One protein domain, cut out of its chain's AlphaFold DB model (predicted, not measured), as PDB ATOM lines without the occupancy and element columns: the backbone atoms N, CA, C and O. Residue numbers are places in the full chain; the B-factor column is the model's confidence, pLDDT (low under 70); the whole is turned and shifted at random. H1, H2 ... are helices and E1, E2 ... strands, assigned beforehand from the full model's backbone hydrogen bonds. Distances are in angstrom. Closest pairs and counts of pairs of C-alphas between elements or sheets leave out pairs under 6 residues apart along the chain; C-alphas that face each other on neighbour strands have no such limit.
ATOM      1  N   GLN A   9      95.821  61.654 157.686       93.44
ATOM      2  CA  GLN A   9      95.319  62.640 158.642       93.44
ATOM      3  C   GLN A   9      96.341  62.825 159.767       93.44
ATOM      4  O   GLN A   9      96.646  61.874 160.479       93.44
ATOM      5  N   LEU A  10      96.833  64.053 159.933       93.44
ATOM      6  CA  LEU A  10      97.830  64.385 160.953       93.44
ATOM      7  C   LEU A  10      97.200  64.897 162.259       93.44
ATOM      8  O   LEU A  10      97.596  64.472 163.334       93.44
ATOM      9  N   ALA A  11      96.204  65.780 162.171       94.38
ATOM     10  CA  ALA A  11      95.470  66.307 163.323       94.38
ATOM     11  C   ALA A  11      94.064  66.762 162.905       94.38
ATOM     12  O   ALA A  11      93.810  67.001 161.720       94.38
ATOM     13  N   ARG A  12      93.162  66.929 163.879       95.31
ATOM     14  CA  ARG A  12      91.852  67.563 163.680       95.31
ATOM     15  C   ARG A  12      91.761  68.831 164.523       95.31
ATOM     16  O   ARG A  12      91.542  68.758 165.722       95.31
ATOM     17  N   VAL A  13      91.859  69.993 163.883       97.06
ATOM     18  CA  VAL A  13      91.689  71.290 164.553       97.06
ATOM     19  C   VAL A  13      90.227  71.721 164.435       97.06
ATOM     20  O   VAL A  13      89.756  72.031 163.342       97.06
ATOM     21  N   ALA A  14      89.495  71.719 165.548       97.19
ATOM     22  CA  ALA A  14      88.144  72.274 165.611       97.19
ATOM     23  C   ALA A  14      88.215  73.734 166.079       97.19
ATOM     24  O   ALA A  14      88.715  73.999 167.172       97.19
ATOM     25  N   LYS A  15      87.726  74.670 165.252       97.06
ATOM     26  CA  LYS A  15      87.814  76.107 165.532       97.06
ATOM     27  C   LYS A  15      86.542  76.886 165.226       97.06
ATOM     28  O   LYS A  15      85.828  76.554 164.282       97.06
ATOM     29  N   THR A  16      86.325  77.954 165.989       98.25
ATOM     30  CA  THR A  16      85.384  79.040 165.674       98.25
ATOM     31  C   THR A  16      86.192  80.296 165.371       98.25
ATOM     32  O   THR A  16      87.109  80.603 166.127       98.25
ATOM     33  N   ARG A  17      85.874  81.001 164.278       98.19
ATOM     34  CA  ARG A  17      86.583  82.212 163.836       98.19
ATOM     35  C   ARG A  17      85.626  83.395 163.767       98.19
ATOM     36  O   ARG A  17      84.560  83.281 163.162       98.19
ATOM     37  N   ILE A  18      86.049  84.532 164.308       97.94
ATOM     38  CA  ILE A  18      85.472  85.850 164.026       97.94
ATOM     39  C   ILE A  18      86.499  86.606 163.189       97.94
ATOM     40  O   ILE A  18      87.597  86.856 163.669       97.94
ATOM     41  N   ALA A  19      86.165  86.946 161.946       95.81
ATOM     42  CA  ALA A  19      87.040  87.719 161.068       95.81
ATOM     43  C   ALA A  19      86.523  89.155 160.944       95.81
ATOM     44  O   ALA A  19      85.361  89.376 160.600       95.81
ATOM     45  N   LEU A  20      87.398  90.113 161.217       94.19
ATOM     46  CA  LEU A  20      87.142  91.543 161.176       94.19
ATOM     47  C   LEU A  20      88.008  92.149 160.077       94.19
ATOM     48  O   LEU A  20      89.208  91.886 160.000       94.19
ATOM     49  N   ARG A  21      87.390  92.958 159.220       92.19
ATOM     50  CA  ARG A  21      88.069  93.708 158.163       92.19
ATOM     51  C   ARG A  21      87.653  95.158 158.263       92.19
ATOM     52  O   ARG A  21      86.480  95.447 158.516       92.19
ATOM     53  N   HIS A  22      88.605  96.057 158.069       84.81
ATOM     54  CA  HIS A  22      88.289  97.470 158.003       84.81
ATOM     55  C   HIS A  22      87.743  97.792 156.603       84.81
ATOM     56  O   HIS A  22      88.399  97.448 155.626       84.81
ATOM     57  N   PRO A  23      86.600  98.488 156.470       82.38
ATOM     58  CA  PRO A  23      85.943  98.729 155.177       82.38
ATOM     59  C   PRO A  23      86.743  99.616 154.209       82.38
ATOM     60  O   PRO A  23      86.349  99.801 153.061       82.38
ATOM     61  N   HIS A  24      87.825 100.228 154.690       80.31
ATOM     62  CA  HIS A  24      88.740 101.043 153.887       80.31
ATOM     63  C   HIS A  24      90.153 100.444 153.788       80.31
ATOM     64  O   HIS A  24      91.006 101.033 153.134       80.31
ATOM     65  N   HIS A  25      90.401  99.293 154.425       73.88
ATOM     66  CA  HIS A  25      91.685  98.583 154.392       73.88
ATOM     67  C   HIS A  25      91.426  97.081 154.223       73.88
ATOM     68  O   HIS A  25      91.622  96.286 155.139       73.88
ATOM     69  N   ASP A  26      90.952  96.701 153.035       81.25
ATOM     70  CA  ASP A  26      90.498  95.334 152.742       81.25
ATOM     71  C   ASP A  26      91.634  94.295 152.733       81.25
ATOM     72  O   ASP A  26      91.378  93.088 152.814       81.25
ATOM     73  N   THR A  27      92.883  94.764 152.651       89.50
ATOM     74  CA  THR A  27      94.093  93.938 152.686       89.50
ATOM     75  C   THR A  27      94.378  93.389 154.078       89.50
ATOM     76  O   THR A  27      94.974  92.320 154.170       89.50
ATOM     77  N   VAL A  28      93.918  94.050 155.146       93.12
ATOM     78  CA  VAL A  28      94.173  93.638 156.533       93.12
ATOM     79  C   VAL A  28      92.960  92.930 157.120       93.12
ATOM     80  O   VAL A  28      91.825  93.406 157.057       93.12
ATOM     81  N   THR A  29      93.204  91.777 157.731       95.44
ATOM     82  CA  THR A  29      92.207  91.017 158.484       95.44
ATOM     83  C   THR A  29      92.705  90.768 159.889       95.44
ATOM     84  O   THR A  29      93.797  90.245 160.075       95.44
ATOM     85  N   VAL A  30      91.865  91.072 160.872       95.88
ATOM     86  CA  VAL A  30      92.054  90.620 162.249       95.88
ATOM     87  C   VAL A  30      91.102  89.458 162.489       95.88
ATOM     88  O   VAL A  30      89.887  89.606 162.353       95.88
ATOM     89  N   ALA A  31      91.631  88.291 162.836       96.88
ATOM     90  CA  ALA A  31      90.843  87.113 163.161       96.88
ATOM     91  C   ALA A  31      90.994  86.749 164.637       96.88
ATOM     92  O   ALA A  31      92.103  86.669 165.148       96.88
ATOM     93  N   ILE A  32      89.875  86.486 165.310       97.69
ATOM     94  CA  ILE A  32      89.848  85.884 166.643       97.69
ATOM     95  C   ILE A  32      89.431  84.426 166.478       97.69
ATOM     96  O   ILE A  32      88.298  84.142 166.077       97.69
ATOM     97  N   ASP A  33      90.346  83.518 166.798       98.19
ATOM     98  CA  ASP A  33      90.172  82.078 166.670       98.19
ATOM     99  C   ASP A  33      90.075  81.424 168.039       98.19
ATOM    100  O   ASP A  33      91.015  81.460 168.826       98.19
ATOM    101  N   THR A  34      88.960  80.752 168.307       98.25
ATOM    102  CA  THR A  34      88.818  79.868 169.465       98.25
ATOM    103  C   THR A  34      88.994  78.425 169.016       98.25
ATOM    104  O   THR A  34      88.168  77.885 168.273       98.25
ATOM    105  N   ILE A  35      90.072  77.799 169.481       98.00
ATOM    106  CA  ILE A  35      90.450  76.416 169.202       98.00
ATOM    107  C   ILE A  35      89.964  75.533 170.354       98.00
ATOM    108  O   ILE A  35      90.325  75.753 171.513       98.00
ATOM    109  N   ALA A  36      89.147  74.524 170.046       95.81
ATOM    110  CA  ALA A  36      88.587  73.627 171.054       95.81
ATOM    111  C   ALA A  36      89.700  72.911 171.838       95.81
ATOM    112  O   ALA A  36      90.603  72.329 171.243       95.81
ATOM    113  N   GLY A  37      89.638  72.971 173.171       93.69
ATOM    114  CA  GLY A  37      90.633  72.380 174.074       93.69
ATOM    115  C   GLY A  37      91.909  73.206 174.261       93.69
ATOM    116  O   GLY A  37      92.523  73.122 175.314       93.69
ATOM    117  N   VAL A  38      92.283  74.062 173.306       96.38
ATOM    118  CA  VAL A  38      93.575  74.767 173.343       96.38
ATOM    119  C   VAL A  38      93.457  76.188 173.899       96.38
ATOM    120  O   VAL A  38      94.217  76.558 174.790       96.38
ATOM    121  N   GLY A  39      92.532  77.007 173.390       96.56
ATOM    122  CA  GLY A  39      92.431  78.412 173.799       96.56
ATOM    123  C   GLY A  39      91.917  79.346 172.708       96.56
ATOM    124  O   GLY A  39      91.445  78.893 171.666       96.56
ATOM    125  N   SER A  40      91.991  80.653 172.967       97.56
ATOM    126  CA  SER A  40      91.660  81.693 171.986       97.56
ATOM    127  C   SER A  40      92.897  82.484 171.587       97.56
ATOM    128  O   SER A  40      93.749  82.771 172.425       97.56
ATOM    129  N   PHE A  41      92.960  82.838 170.314       97.88
ATOM    130  CA  PHE A  41      94.100  83.463 169.669       97.88
ATOM    131  C   PHE A  41      93.615  84.610 168.798       97.88
ATOM    132  O   PHE A  41      92.481  84.596 168.315       97.88
ATOM    133  N   VAL A  42      94.485  85.590 168.598       97.31
ATOM    134  CA  VAL A  42      94.274  86.654 167.627       97.31
ATOM    135  C   VAL A  42      95.345  86.552 166.551       97.31
ATOM    136  O   VAL A  42      96.509  86.304 166.855       97.31
ATOM    137  N   GLU A  43      94.934  86.694 165.298       95.88
ATOM    138  CA  GLU A  43      95.806  86.718 164.128       95.88
ATOM    139  C   GLU A  43      95.577  88.020 163.367       95.88
ATOM    140  O   GLU A  43      94.428  88.367 163.075       95.88
ATOM    141  N   THR A  44      96.661  88.697 163.003       95.19
ATOM    142  CA  THR A  44      96.643  89.809 162.051       95.19
ATOM    143  C   THR A  44      97.240  89.307 160.740       95.19
ATOM    144  O   THR A  44      98.366  88.817 160.709       95.19
ATOM    145  N   GLU A  45      96.476  89.381 159.655       94.50
ATOM    146  CA  GLU A  45      96.879  88.904 158.333       94.50
ATOM    147  C   GLU A  45      96.784  90.044 157.322       94.50
ATOM    148  O   GLU A  45      95.762  90.731 157.255       94.50
ATOM    149  N   VAL A  46      97.824  90.207 156.502       93.25
ATOM    150  CA  VAL A  46      97.797  91.079 155.324       93.25
ATOM    151  C   VAL A  46      97.822  90.209 154.074       93.25
ATOM    152  O   VAL A  46      98.758  89.443 153.861       93.25
ATOM    153  N   LEU A  47      96.797  90.340 153.235       91.62
ATOM    154  CA  LEU A  47      96.732  89.707 151.923       91.62
ATOM    155  C   LEU A  47      96.881  90.780 150.845       91.62
ATOM    156  O   LEU A  47      95.984  91.597 150.639       91.62
ATOM    157  N   THR A  48      98.025  90.773 150.174       90.06
ATOM    158  CA  THR A  48      98.421  91.786 149.191       90.06
ATOM    159  C   THR A  48      99.387  91.178 148.173       90.06
ATOM    160  O   THR A  48     100.061  90.187 148.461       90.06
ATOM    161  N   ASP A  49      99.421  91.744 146.970       91.69
ATOM    162  CA  ASP A  49     100.404  91.448 145.925       91.69
ATOM    163  C   ASP A  49     101.662  92.331 146.026       91.69
ATOM    164  O   ASP A  49     102.708  91.966 145.485       91.69
ATOM    165  N   ASP A  50     101.579  93.445 146.757       87.88
ATOM    166  CA  ASP A  50     102.697  94.325 147.092       87.88
ATOM    167  C   ASP A  50     103.194  94.066 148.518       87.88
ATOM    168  O   ASP A  50     102.445  94.205 149.485       87.88
ATOM    169  N   ALA A  51     104.472  93.705 148.638       85.94
ATOM    170  CA  ALA A  51     105.120  93.428 149.914       85.94
ATOM    171  C   ALA A  51     105.633  94.683 150.641       85.94
ATOM    172  O   ALA A  51     106.101  94.582 151.776       85.94
ATOM    173  N   ALA A  52     105.586  95.855 150.004       91.75
ATOM    174  CA  ALA A  52     106.062  97.090 150.608       91.75
ATOM    175  C   ALA A  52     105.214  97.480 151.833       91.75
ATOM    176  O   ALA A  52     103.992  97.569 151.756       91.75
ATOM    177  N   GLY A  53     105.875  97.731 152.968       88.25
ATOM    178  CA  GLY A  53     105.228  98.248 154.181       88.25
ATOM    179  C   GLY A  53     104.306  97.263 154.915       88.25
ATOM    180  O   GLY A  53     103.566  97.689 155.796       88.25
ATOM    181  N   ILE A  54     104.329  95.959 154.591       91.69
ATOM    182  CA  ILE A  54     103.497  94.960 155.292       91.69
ATOM    183  C   ILE A  54     103.810  94.928 156.791       91.69
ATOM    184  O   ILE A  54     102.885  94.892 157.599       91.69
ATOM    185  N   ASP A  55     105.092  94.950 157.157       91.94
ATOM    186  CA  ASP A  55     105.510  94.857 158.558       91.94
ATOM    187  C   ASP A  55     105.014  96.064 159.369       91.94
ATOM    188  O   ASP A  55     104.477  95.900 160.460       91.94
ATOM    189  N   GLU A  56     105.110  97.267 158.793       92.81
ATOM    190  CA  GLU A  56     104.621  98.514 159.396       92.81
ATOM    191  C   GLU A  56     103.097  98.484 159.564       92.81
ATOM    192  O   GLU A  56     102.577  98.865 160.611       92.81
ATOM    193  N   LEU A  57     102.377  97.969 158.564       91.44
ATOM    194  CA  LEU A  57     100.921  97.833 158.597       91.44
ATOM    195  C   LEU A  57     100.450  96.807 159.639       91.44
ATOM    196  O   LEU A  57      99.441  97.031 160.315       91.44
ATOM    197  N   LEU A  58     101.165  95.686 159.776       92.25
ATOM    198  CA  LEU A  58     100.917  94.688 160.816       92.25
ATOM    199  C   LEU A  58     101.151  95.286 162.205       92.25
ATOM    200  O   LEU A  58     100.258  95.216 163.048       92.25
ATOM    201  N   GLU A  59     102.307  95.919 162.421       92.62
ATOM    202  CA  GLU A  59     102.668  96.524 163.706       92.62
ATOM    203  C   GLU A  59     101.690  97.638 164.098       92.62
ATOM    204  O   GLU A  59     101.202  97.662 165.229       92.62
ATOM    205  N   GLU A  60     101.332  98.523 163.162       93.81
ATOM    206  CA  GLU A  60     100.346  99.580 163.396       93.81
ATOM    207  C   GLU A  60      98.983  98.989 163.775       93.81
ATOM    208  O   GLU A  60      98.378  99.408 164.766       93.81
ATOM    209  N   THR A  61      98.515  97.975 163.042       93.38
ATOM    210  CA  THR A  61      97.233  97.315 163.327       93.38
ATOM    211  C   THR A  61      97.241  96.668 164.715       93.38
ATOM    212  O   THR A  61      96.318  96.872 165.509       93.38
ATOM    213  N   GLU A  62      98.295  95.926 165.052       94.44
ATOM    214  CA  GLU A  62      98.442  95.285 166.361       94.44
ATOM    215  C   GLU A  62      98.575  96.303 167.496       94.44
ATOM    216  O   GLU A  62      98.072  96.075 168.603       94.44
ATOM    217  N   HIS A  63      99.206  97.449 167.236       95.38
ATOM    218  CA  HIS A  63      99.296  98.533 168.198       95.38
ATOM    219  C   HIS A  63      97.924  99.163 168.459       95.38
ATOM    220  O   HIS A  63      97.502  99.245 169.615       95.38
ATOM    221  N   LEU A  64      97.198  99.529 167.397       93.88
ATOM    222  CA  LEU A  64      95.865 100.137 167.469       93.88
ATOM    223  C   LEU A  64      94.839  99.226 168.152       93.88
ATOM    224  O   LEU A  64      93.977  99.707 168.889       93.88
ATOM    225  N   CYS A  65      94.936  97.914 167.944       92.38
ATOM    226  CA  CYS A  65      94.073  96.938 168.605       92.38
ATOM    227  C   CYS A  65      94.555  96.520 170.007       92.38
ATOM    228  O   CYS A  65      93.843  95.797 170.706       92.38
ATOM    229  N   GLY A  66      95.741  96.961 170.440       95.06
ATOM    230  CA  GLY A  66      96.326  96.605 171.736       95.06
ATOM    231  C   GLY A  66      96.896  95.181 171.817       95.06
ATOM    232  O   GLY A  66      97.222  94.718 172.908       95.06
ATOM    233  N   PHE A  67      97.042  94.482 170.690       94.19
ATOM    234  CA  PHE A  67      97.541  93.104 170.641       94.19
ATOM    235  C   PHE A  67      99.050  92.996 170.851       94.19
ATOM    236  O   PHE A  67      99.505  91.959 171.319       94.19
ATOM    237  N   HIS A  68      99.807  94.073 170.620       92.12
ATOM    238  CA  HIS A  68     101.258  94.132 170.860       92.12
ATOM    239  C   HIS A  68     101.684  93.765 172.300       92.12
ATOM    240  O   HIS A  68     102.859  93.522 172.565       92.12
ATOM    241  N   GLN A  69     100.747  93.757 173.253       93.12
ATOM    242  CA  GLN A  69     100.982  93.388 174.654       93.12
ATOM    243  C   GLN A  69     100.768  91.893 174.928       93.12
ATOM    244  O   GLN A  69     101.106  91.408 176.009       93.12
ATOM    245  N   LEU A  70     100.165  91.166 173.985       95.06
ATOM    246  CA  LEU A  70      99.883  89.743 174.107       95.06
ATOM    247  C   LEU A  70     101.129  88.923 173.743       95.06
ATOM    248  O   LEU A  70     101.915  89.327 172.886       95.06
TER     249      LEU A  70
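What this domain is: This is residues 9 to 70 of the 94 residues of the protein "Adenylate cyclase, class 2" of Saccharopolyspora shandongensis (UniProt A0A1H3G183). A long, twisted sheet of three antiparallel strands has one helix, H1, packed on one face, over E3 near the end where E3 finishes; the opposite face has no named helix. Residues 9 to 14 lead into E1 from the other end of the sheet. The printed part has 62 residues, with three named strands and then one named helix, in the order E1, E2, E3, H1; the sheet's order is E1, E2, E3, and the class is mixed, helices and strands. The whole is loose, with a radius of gyration of the C-alphas of 13.5 A and spans of 36 by 27 by 20 A.

Where its parts are: E2, residues 25 to 35, is the longest strand at 26.7 A and bends by 50 degrees at residue 28. E1, residues 15 to 22, begins at C-alpha 15 (87.814, 76.107, 165.532) and is 22.7 A long. E3, residues 39 to 46, is 23.0 A long. H1, residues 54 to 64, is 15.3 A long and ends at C-alpha 64 (95.865, 100.137, 167.469).

How they stand to each other: E1, E2 and E3 form a meander, each strand the antiparallel neighbour of the one before, with E1 and E3 as edge strands. E1 and E2 are a hairpin at 159 degrees, with N 18 and O 32 2.9 A apart, within hydrogen-bond range. E2 and E3 are a hairpin at 164 degrees, with N 31 and O 43 within that range at 2.8 A. H1 is on the sheet at a height of 9.1 A, making two layers, a helix on one face of a sheet. It lies over E3 and only just not over E2, on which 2 of its 11 C-alphas fall, and runs slantwise to the strands, at 38 degrees to E3 on the local plane. The closest C-alphas of E3 and H1 are those of Thr 44 and Leu 58, 6.6 A apart. In H1 every O i to N i+4 pair is within hydrogen-bond range.

The domain as a whole: The C-alphas farthest apart are those of Gln 9 and His 24, at 39.3 A. The printed part has no cut. The links E1 to E2 and E2 to E3 are tight, and E3 to H1 is short. Mean pLDDT of the printed part is 93.2, and no printed residue is under 70.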